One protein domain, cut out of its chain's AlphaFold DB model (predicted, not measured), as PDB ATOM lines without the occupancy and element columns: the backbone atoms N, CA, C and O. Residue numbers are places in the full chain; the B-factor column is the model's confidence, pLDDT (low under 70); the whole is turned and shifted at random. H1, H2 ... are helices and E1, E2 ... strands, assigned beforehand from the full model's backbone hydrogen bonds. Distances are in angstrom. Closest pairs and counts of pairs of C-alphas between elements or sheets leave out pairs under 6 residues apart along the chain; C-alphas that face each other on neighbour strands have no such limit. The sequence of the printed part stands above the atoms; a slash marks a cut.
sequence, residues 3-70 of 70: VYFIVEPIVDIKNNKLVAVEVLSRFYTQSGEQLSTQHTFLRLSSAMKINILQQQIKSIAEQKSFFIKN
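This is residues 3 to 70 of the 70 residues of the protein "EAL domain-containing protein" of Escherichia coli (UniProt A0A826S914). A long, twisted hairpin of two strands, E1 and E2, makes the long axis; the long helix H2 crosses over it, short H1 packs on E2 near its last residues, and short H3 follows beyond the end of H2. The contacts between these parts are few, and the whole is loose, with a radius of gyration of the C-alphas of 14.6 A. The printed part has 68 residues, with the order E1, E2, H1, H2, H3, an antiparallel sheet E1 - E2 and a mixed class, helices and strands. It is elongated, spanning 40 by 23 by 21 A.

Find C-alpha 3 at (-38.807, -24.869, -45.162); from there E1, residues 3 to 11, runs 25.6 A. E2, residues 18 to 28, comes back over 28.6 A. Next read H1, residues 37 to 43, 10.1 A long. H2 begins at C-alpha 46, (-37.721, -37.087, -54.668), and runs 24.4 A to residue 62. H3, residues 64 to 69, ends at (-21.717, -5.887, -56.374) after 8.9 A.

In the hairpin, look at N 6 and O 24, 2.9 A apart, and N 22 and O 8, 2.8 A. The directions of E1 and E2 differ by 157 degrees. The closest C-alphas of E1 and H2 are Phe 5 and Gln 56, 7.2 A; those of E2 and H1 are Arg 26 and Thr 37, 6.1 A. H1 and H2 are close but not clearly touching, with Phe 41 and Lys 49 their closest C-alphas at 7.6 A; they run opposite ways at a steep tilt of 42 degrees. H2 and H3 meet only through their link, and H1 and H3 are apart. Every O i to N i+4 pair is within hydrogen-bond range in H2 and H3; in H1, 2 of 3 are.

The C-alphas farthest apart are those of Lys 14 and Gln 30, 42.2 A. The printed part has no cut and no long link. Residue 70, the chain's last, is the one printed residue with pLDDT under 70.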
ATOM      1  N   VAL A   3     -40.237 -24.904 -44.835       92.69
ATOM      2  CA  VAL A   3     -38.807 -24.869 -45.162       92.69
ATOM      3  C   VAL A   3     -38.362 -23.412 -45.204       92.69
ATOM      4  O   VAL A   3     -39.027 -22.578 -45.812       92.69
ATOM      5  N   TYR A   4     -37.260 -23.115 -44.529       92.94
ATOM      6  CA  TYR A   4     -36.631 -21.802 -44.516       92.94
ATOM      7  C   TYR A   4     -35.198 -21.944 -45.002       92.94
ATOM      8  O   TYR A   4     -34.511 -22.906 -44.646       92.94
ATOM      9  N   PHE A   5     -34.748 -20.984 -45.800       93.00
ATOM     10  CA  PHE A   5     -33.372 -20.935 -46.268       93.00
ATOM     11  C   PHE A   5     -32.583 -19.957 -45.417       93.00
ATOM     12  O   PHE A   5     -32.981 -18.805 -45.255       93.00
ATOM     13  N   ILE A   6     -31.470 -20.436 -44.876       92.44
ATOM     14  CA  ILE A   6     -30.475 -19.595 -44.222       92.44
ATOM     15  C   ILE A   6     -29.225 -19.541 -45.093       92.44
ATOM     16  O   ILE A   6     -28.994 -20.428 -45.918       92.44
ATOM     17  N   VAL A   7     -28.430 -18.497 -44.897       91.19
ATOM     18  CA  VAL A   7     -27.205 -18.254 -45.654       91.19
ATOM     19  C   VAL A   7     -26.049 -18.193 -44.669       91.19
ATOM     20  O   VAL A   7     -26.053 -17.353 -43.771       91.19
ATOM     21  N   GLU A   8     -25.076 -19.082 -44.832       93.62
ATOM     22  CA  GLU A   8     -23.844 -19.091 -44.043       93.62
ATOM     23  C   GLU A   8     -22.702 -18.491 -44.885       93.62
ATOM     24  O   GLU A   8     -22.463 -18.945 -46.009       93.62
ATOM     25  N   PRO A   9     -22.022 -17.428 -44.412       91.75
ATOM     26  CA  PRO A   9     -20.948 -16.790 -45.163       91.75
ATOM     27  C   PRO A   9     -19.660 -17.616 -45.100       91.75
ATOM     28  O   PRO A   9     -19.229 -18.045 -44.032       91.75
ATOM     29  N   ILE A  10     -18.997 -17.761 -46.243       93.88
ATOM     30  CA  ILE A  10     -17.662 -18.349 -46.356       93.88
ATOM     31  C   ILE A  10     -16.684 -17.203 -46.591       93.88
ATOM     32  O   ILE A  10     -16.739 -16.529 -47.624       93.88
ATOM     33  N   VAL A  11     -15.797 -16.971 -45.624       94.19
ATOM     34  CA  VAL A  11     -14.838 -15.858 -45.631       94.19
ATOM     35  C   VAL A  11     -13.404 -16.353 -45.809       94.19
ATOM     36  O   VAL A  11     -13.036 -17.423 -45.324       94.19
ATOM     37  N   ASP A  12     -12.578 -15.562 -46.491       94.31
ATOM     38  CA  ASP A  12     -11.131 -15.762 -46.526       94.31
ATOM     39  C   ASP A  12     -10.555 -15.430 -45.145       94.31
ATOM     40  O   ASP A  12     -10.662 -14.305 -44.656       94.31
ATOM     41  N   ILE A  13      -9.915 -16.417 -44.523       93.38
ATOM     42  CA  ILE A  13      -9.357 -16.322 -43.169       93.38
ATOM     43  C   ILE A  13      -8.235 -15.268 -43.085       93.38
ATOM     44  O   ILE A  13      -7.953 -14.747 -42.009       93.38
ATOM     45  N   LYS A  14      -7.584 -14.922 -44.205       94.25
ATOM     46  CA  LYS A  14      -6.455 -13.979 -44.223       94.25
ATOM     47  C   LYS A  14      -6.886 -12.518 -44.138       94.25
ATOM     48  O   LYS A  14      -6.127 -11.701 -43.629       94.25
ATOM     49  N   ASN A  15      -8.054 -12.170 -44.679       93.81
ATOM     50  CA  ASN A  15      -8.505 -10.777 -44.793       93.81
ATOM     51  C   ASN A  15      -9.985 -10.566 -44.425       93.81
ATOM     52  O   ASN A  15     -10.496  -9.463 -44.607       93.81
ATOM     53  N   ASN A  16     -10.669 -11.597 -43.915       90.94
ATOM     54  CA  ASN A  16     -12.098 -11.608 -43.586       90.94
ATOM     55  C   ASN A  16     -13.015 -11.181 -44.743       90.94
ATOM     56  O   ASN A  16     -14.155 -10.768 -44.522       90.94
ATOM     57  N   LYS A  17     -12.541 -11.275 -45.989       91.06
ATOM     58  CA  LYS A  17     -13.352 -10.959 -47.161       91.06
ATOM     59  C   LYS A  17     -14.328 -12.102 -47.424       91.06
ATOM     60  O   LYS A  17     -13.938 -13.265 -47.401       91.06
ATOM     61  N   LEU A  18     -15.585 -11.778 -47.719       89.50
ATOM     62  CA  LEU A  18     -16.567 -12.753 -48.195       89.50
ATOM     63  C   LEU A  18     -16.117 -13.335 -49.545       89.50
ATOM     64  O   LEU A  18     -15.821 -12.586 -50.473       89.50
ATOM     65  N   VAL A  19     -16.069 -14.663 -49.644       91.19
ATOM     66  CA  VAL A  19     -15.650 -15.396 -50.853       91.19
ATOM     67  C   VAL A  19     -16.820 -16.144 -51.474       91.19
ATOM     68  O   VAL A  19     -16.950 -16.201 -52.693       91.19
ATOM     69  N   ALA A  20     -17.672 -16.730 -50.638       90.12
ATOM     70  CA  ALA A  20     -18.835 -17.483 -51.074       90.12
ATOM     71  C   ALA A  20     -19.897 -17.493 -49.972       90.12
ATOM     72  O   ALA A  20     -19.687 -16.982 -48.872       90.12
ATOM     73  N   VAL A  21     -21.043 -18.097 -50.267       90.81
ATOM     74  CA  VAL A  21     -22.057 -18.413 -49.265       90.81
ATOM     75  C   VAL A  21     -22.554 -19.836 -49.458       90.81
ATOM     76  O   VAL A  21     -22.638 -20.319 -50.589       90.81
ATOM     77  N   GLU A  22     -22.929 -20.481 -48.363       92.69
ATOM     78  CA  GLU A  22     -23.653 -21.743 -48.377       92.69
ATOM     79  C   GLU A  22     -25.129 -21.491 -48.050       92.69
ATOM     80  O   GLU A  22     -25.463 -20.855 -47.050       92.69
ATOM     81  N   VAL A  23     -26.032 -21.974 -48.907       92.06
ATOM     82  CA  VAL A  23     -27.480 -21.860 -48.689       92.06
ATOM     83  C   VAL A  23     -28.003 -23.165 -48.110       92.06
ATOM     84  O   VAL A  23     -28.038 -24.194 -48.785       92.06
ATOM     85  N   LEU A  24     -28.474 -23.109 -46.869       94.19
ATOM     86  CA  LEU A  24     -28.921 -24.281 -46.127       94.19
ATOM     87  C   LEU A  24     -30.430 -24.272 -45.918       94.19
ATOM     88  O   LEU A  24     -31.036 -23.247 -45.616       94.19
ATOM     89  N   SER A  25     -31.035 -25.454 -46.009       94.62
ATOM     90  CA  SER A  25     -32.442 -25.659 -45.663       94.62
ATOM     91  C   SER A  25     -32.605 -25.982 -44.173       94.62
ATOM     92  O   SER A  25     -31.920 -26.852 -43.618       94.62
ATOM     93  N   ARG A  26     -33.551 -25.300 -43.524       96.19
ATOM     94  CA  ARG A  26     -34.009 -25.553 -42.152       96.19
ATOM     95  C   ARG A  26     -35.496 -25.888 -42.181       96.19
ATOM     96  O   ARG A  26     -36.280 -25.208 -42.840       96.19
ATOM     97  N   PHE A  27     -35.874 -26.960 -41.494       96.25
ATOM     98  CA  PHE A  27     -37.237 -27.483 -41.499       96.25
ATOM     99  C   PHE A  27     -37.909 -27.197 -40.170       96.25
ATOM    100  O   PHE A  27     -37.275 -27.337 -39.128       96.25
ATOM    101  N   TYR A  28     -39.189 -26.840 -40.210       96.00
ATOM    102  CA  TYR A  28     -39.958 -26.509 -39.015       96.00
ATOM    103  C   TYR A  28     -41.332 -27.176 -39.021       96.00
ATOM    104  O   TYR A  28     -41.964 -27.364 -40.076       96.00
ATOM    105  N   THR A  29     -41.816 -27.527 -37.831       94.06
ATOM    106  CA  THR A  29     -43.211 -27.919 -37.607       94.06
ATOM    107  C   THR A  29     -44.148 -26.737 -37.881       94.06
ATOM    108  O   THR A  29     -43.718 -25.604 -38.082       94.06
ATOM    109  N   GLN A  30     -45.460 -26.984 -37.905       91.06
ATOM    110  CA  GLN A  30     -46.434 -25.888 -37.982       91.06
ATOM    111  C   GLN A  30     -46.445 -25.025 -36.711       91.06
ATOM    112  O   GLN A  30     -46.773 -23.849 -36.795       91.06
ATOM    113  N   SER A  31     -46.052 -25.589 -35.564       93.81
ATOM    114  CA  SER A  31     -45.895 -24.864 -34.299       93.81
ATOM    115  C   SER A  31     -44.582 -24.075 -34.202       93.81
ATOM    116  O   SER A  31     -44.377 -23.376 -33.217       93.81
ATOM    117  N   GLY A  32     -43.705 -24.156 -35.210       93.06
ATOM    118  CA  GLY A  32     -42.451 -23.398 -35.265       93.06
ATOM    119  C   GLY A  32     -41.249 -24.084 -34.610       93.06
ATOM    120  O   GLY A  32     -40.185 -23.481 -34.513       93.06
ATOM    121  N   GLU A  33     -41.372 -25.343 -34.196       95.50
ATOM    122  CA  GLU A  33     -40.247 -26.118 -33.666       95.50
ATOM    123  C   GLU A  33     -39.326 -26.562 -34.802       95.50
ATOM    124  O   GLU A  33     -39.787 -27.060 -35.836       95.50
ATOM    125  N   GLN A  34     -38.016 -26.406 -34.614       96.31
ATOM    126  CA  GLN A  34     -37.039 -26.827 -35.609       96.31
ATOM    127  C   GLN A  34     -36.925 -28.354 -35.645       96.31
ATOM    128  O   GLN A  34     -36.674 -29.018 -34.640       96.31
ATOM    129  N   LEU A  35     -37.043 -28.912 -36.843       96.12
ATOM    130  CA  LEU A  35     -36.831 -30.321 -37.121       96.12
ATOM    131  C   LEU A  35     -35.377 -30.568 -37.536       96.12
ATOM    132  O   LEU A  35     -34.763 -29.762 -38.240       96.12
ATOM    133  N   SER A  36     -34.841 -31.735 -37.176       96.50
ATOM    134  CA  SER A  36     -33.532 -32.180 -37.664       96.50
ATOM    135  C   SER A  36     -33.518 -32.215 -39.197       96.50
ATOM    136  O   SER A  36     -34.249 -33.008 -39.805       96.50
ATOM    137  N   THR A  37     -32.616 -31.452 -39.818       94.62
ATOM    138  CA  THR A  37     -32.449 -31.410 -41.277       94.62
ATOM    139  C   THR A  37     -32.162 -32.790 -41.864       94.62
ATOM    140  O   THR A  37     -32.851 -33.192 -42.796       94.62
ATOM    141  N   GLN A  38     -31.226 -33.556 -41.291       95.50
ATOM    142  CA  GLN A  38     -30.841 -34.870 -41.820       95.50
ATOM    143  C   GLN A  38     -32.020 -35.855 -41.821       95.50
ATOM    144  O   GLN A  38     -32.411 -36.363 -42.871       95.50
ATOM    145  N   HIS A  39     -32.634 -36.083 -40.655       96.44
ATOM    146  CA  HIS A  39     -33.792 -36.975 -40.538       96.44
ATOM    147  C   HIS A  39     -34.985 -36.538 -41.394       96.44
ATOM    148  O   HIS A  39     -35.629 -37.387 -42.008       96.44
ATOM    149  N   THR A  40     -35.275 -35.235 -41.459       95.56
ATOM    150  CA  THR A  40     -36.388 -34.720 -42.267       95.56
ATOM    151  C   THR A  40     -36.117 -34.939 -43.746       95.56
ATOM    152  O   THR A  40     -36.946 -35.525 -44.434       95.56
ATOM    153  N   PHE A  41     -34.932 -34.549 -44.225       95.06
ATOM    154  CA  PHE A  41     -34.556 -34.645 -45.632       95.06
ATOM    155  C   PHE A  41     -34.572 -36.088 -46.151       95.06
ATOM    156  O   PHE A  41     -35.051 -36.341 -47.258       95.06
ATOM    157  N   LEU A  42     -34.112 -37.056 -45.348       96.62
ATOM    158  CA  LEU A  42     -34.141 -38.478 -45.713       96.62
ATOM    159  C   LEU A  42     -35.563 -39.020 -45.914       96.62
ATOM    160  O   LEU A  42     -35.754 -39.910 -46.738       96.62
ATOM    161  N   ARG A  43     -36.555 -38.460 -45.212       95.38
ATOM    162  CA  ARG A  43     -37.970 -38.860 -45.304       95.38
ATOM    163  C   ARG A  43     -38.725 -38.190 -46.455       95.38
ATOM    164  O   ARG A  43     -39.856 -38.574 -46.737       95.38
ATOM    165  N   LEU A  44     -38.135 -37.190 -47.111       95.44
ATOM    166  CA  LEU A  44     -38.772 -36.502 -48.232       95.44
ATOM    167  C   LEU A  44     -38.764 -37.368 -49.491       95.44
ATOM    168  O   LEU A  44     -37.763 -38.013 -49.821       95.44
ATOM    169  N   SER A  45     -39.854 -37.291 -50.252       97.31
ATOM    170  CA  SER A  45     -39.896 -37.849 -51.601       97.31
ATOM    171  C   SER A  45     -38.945 -37.095 -52.537       97.31
ATOM    172  O   SER A  45     -38.596 -35.934 -52.302       97.31
ATOM    173  N   SER A  46     -38.555 -37.729 -53.644       97.81
ATOM    174  CA  SER A  46     -37.721 -37.087 -54.668       97.81
ATOM    175  C   SER A  46     -38.362 -35.810 -55.218       97.81
ATOM    176  O   SER A  46     -37.675 -34.806 -55.373       97.81
ATOM    177  N   ALA A  47     -39.684 -35.805 -55.428       97.69
ATOM    178  CA  ALA A  47     -40.413 -34.623 -55.890       97.69
ATOM    179  C   ALA A  47     -40.312 -33.451 -54.897       97.69
ATOM    180  O   ALA A  47     -40.084 -32.313 -55.302       97.69
ATOM    181  N   MET A  48     -40.410 -33.721 -53.590       95.69
ATOM    182  CA  MET A  48     -40.236 -32.691 -52.560       95.69
ATOM    183  C   MET A  48     -38.800 -32.161 -52.522       95.69
ATOM    184  O   MET A  48     -38.607 -30.953 -52.406       95.69
ATOM    185  N   LYS A  49     -37.796 -33.037 -52.664       96.19
ATOM    186  CA  LYS A  49     -36.380 -32.634 -52.731       96.19
ATOM    187  C   LYS A  49     -36.105 -31.738 -53.941       96.19
ATOM    188  O   LYS A  49     -35.459 -30.706 -53.791       96.19
ATOM    189  N   ILE A  50     -36.641 -32.093 -55.111       97.50
ATOM    190  CA  ILE A  50     -36.527 -31.288 -56.338       97.50
ATOM    191  C   ILE A  50     -37.193 -29.922 -56.153       97.50
ATOM    192  O   ILE A  50     -36.595 -28.906 -56.492       97.50
ATOM    193  N   ASN A  51     -38.394 -29.880 -55.570       96.00
ATOM    194  CA  ASN A  51     -39.088 -28.622 -55.300       96.00
ATOM    195  C   ASN A  51     -38.276 -27.712 -54.357       96.00
ATOM    196  O   ASN A  51     -38.119 -26.525 -54.627       96.00
ATOM    197  N   ILE A  52     -37.695 -28.268 -53.288       95.50
ATOM    198  CA  ILE A  52     -36.821 -27.509 -52.379       95.50
ATOM    199  C   ILE A  52     -35.606 -26.951 -53.128       95.50
ATOM    200  O   ILE A  52     -35.307 -25.768 -52.993       95.50
ATOM    201  N   LEU A  53     -34.951 -27.761 -53.965       95.94
ATOM    202  CA  LEU A  53     -33.817 -27.309 -54.773       95.94
ATOM    203  C   LEU A  53     -34.208 -26.158 -55.714       95.94
ATOM    204  O   LEU A  53     -33.497 -25.161 -55.802       95.94
ATOM    205  N   GLN A  54     -35.354 -26.262 -56.390       96.31
ATOM    206  CA  GLN A  54     -35.860 -25.199 -57.265       96.31
ATOM    207  C   GLN A  54     -36.124 -23.901 -56.494       96.31
ATOM    208  O   GLN A  54     -35.781 -22.820 -56.974       96.31
ATOM    209  N   GLN A  55     -36.687 -24.000 -55.287       94.50
ATOM    210  CA  GLN A  55     -36.901 -22.845 -54.416       94.50
ATOM    211  C   GLN A  55     -35.574 -22.215 -53.973       94.50
ATOM    212  O   GLN A  55     -35.443 -20.996 -54.050       94.50
ATOM    213  N   GLN A  56     -34.569 -23.017 -53.601       93.75
ATOM    214  CA  GLN A  56     -33.232 -22.511 -53.266       93.75
ATOM    215  C   GLN A  56     -32.593 -21.767 -54.448       93.75
ATOM    216  O   GLN A  56     -32.112 -20.648 -54.278       93.75
ATOM    217  N   ILE A  57     -32.632 -22.346 -55.654       93.88
ATOM    218  CA  ILE A  57     -32.103 -21.711 -56.874       93.88
ATOM    219  C   ILE A  57     -32.807 -20.378 -57.136       93.88
ATOM    220  O   ILE A  57     -32.147 -19.382 -57.434       93.88
ATOM    221  N   LYS A  58     -34.137 -20.340 -56.996       93.25
ATOM    222  CA  LYS A  58     -34.916 -19.112 -57.168       93.25
ATOM    223  C   LYS A  58     -34.499 -18.039 -56.160       93.25
ATOM    224  O   LYS A  58     -34.222 -16.917 -56.572       93.25
ATOM    225  N   SER A  59     -34.378 -18.385 -54.878       89.12
ATOM    226  CA  SER A  59     -33.937 -17.444 -53.841       89.12
ATOM    227  C   SER A  59     -32.528 -16.901 -54.104       89.12
ATOM    228  O   SER A  59     -32.284 -15.716 -53.903       89.12
ATOM    229  N   ILE A  60     -31.606 -17.726 -54.612       90.19
ATOM    230  CA  ILE A  60     -30.264 -17.269 -55.009       90.19
ATOM    231  C   ILE A  60     -30.348 -16.308 -56.201       90.19
ATOM    232  O   ILE A  60     -29.718 -15.250 -56.193       90.19
ATOM    233  N   ALA A  61     -31.141 -16.651 -57.220       90.69
ATOM    234  CA  ALA A  61     -31.306 -15.827 -58.413       90.69
ATOM    235  C   ALA A  61     -31.906 -14.446 -58.089       90.69
ATOM    236  O   ALA A  61     -31.466 -13.443 -58.654       90.69
ATOM    237  N   GLU A  62     -32.847 -14.373 -57.146       90.62
ATOM    238  CA  GLU A  62     -33.419 -13.113 -56.647       90.62
ATOM    239  C   GLU A  62     -32.365 -12.227 -55.960       90.62
ATOM    240  O   GLU A  62     -32.412 -11.002 -56.072       90.62
ATOM    241  N   GLN A  63     -31.356 -12.832 -55.327       87.44
ATOM    242  CA  GLN A  63     -30.250 -12.125 -54.670       87.44
ATOM    243  C   GLN A  63     -29.031 -11.900 -55.579       87.44
ATOM    244  O   GLN A  63     -28.002 -11.406 -55.122       87.44
ATOM    245  N   LYS A  64     -29.128 -12.185 -56.887       85.50
ATOM    246  CA  LYS A  64     -28.024 -12.044 -57.860       85.50
ATOM    247  C   LYS A  64     -27.295 -10.697 -57.777       85.50
ATOM    248  O   LYS A  64     -26.080 -10.644 -57.942       85.50
ATOM    249  N   SER A  65     -28.021  -9.608 -57.524       87.31
ATOM    250  CA  SER A  65     -27.430  -8.265 -57.445       87.31
ATOM    251  C   SER A  65     -26.416  -8.102 -56.306       87.31
ATOM    252  O   SER A  65     -25.457  -7.353 -56.470       87.31
ATOM    253  N   PHE A  66     -26.588  -8.818 -55.191       83.75
ATOM    254  CA  PHE A  66     -25.639  -8.827 -54.077       83.75
ATOM    255  C   PHE A  66     -24.291  -9.413 -54.511       83.75
ATOM    256  O   PHE A  66     -23.263  -8.779 -54.298       83.75
ATOM    257  N   PHE A  67     -24.314 -10.563 -55.190       76.50
ATOM    258  CA  PHE A  67     -23.112 -11.272 -55.645       76.50
ATOM    259  C   PHE A  67     -22.385 -10.595 -56.810       76.50
ATOM    260  O   PHE A  67     -21.234 -10.904 -57.072       76.50
ATOM    261  N   ILE A  68     -23.053  -9.714 -57.560       81.50
ATOM    262  CA  ILE A  68     -22.396  -8.930 -58.619       81.50
ATOM    263  C   ILE A  68     -21.675  -7.714 -58.034       81.50
ATOM    264  O   ILE A  68     -20.667  -7.271 -58.577       81.50
ATOM    265  N   LYS A  69     -22.227  -7.128 -56.968       80.38
ATOM    266  CA  LYS A  69     -21.717  -5.887 -56.374       80.38
ATOM    267  C   LYS A  69     -20.562  -6.105 -55.395       80.38
ATOM    268  O   LYS A  69     -19.855  -5.139 -55.120       80.38
ATOM    269  N   ASN A  70     -20.411  -7.311 -54.854       67.00
ATOM    270  CA  ASN A  70     -19.415  -7.674 -53.841       67.00
ATOM    271  C   ASN A  70     -18.521  -8.797 -54.362       67.00
ATOM    272  O   ASN A  70     -17.309  -8.772 -54.043       67.00
TER     273      ASN A  70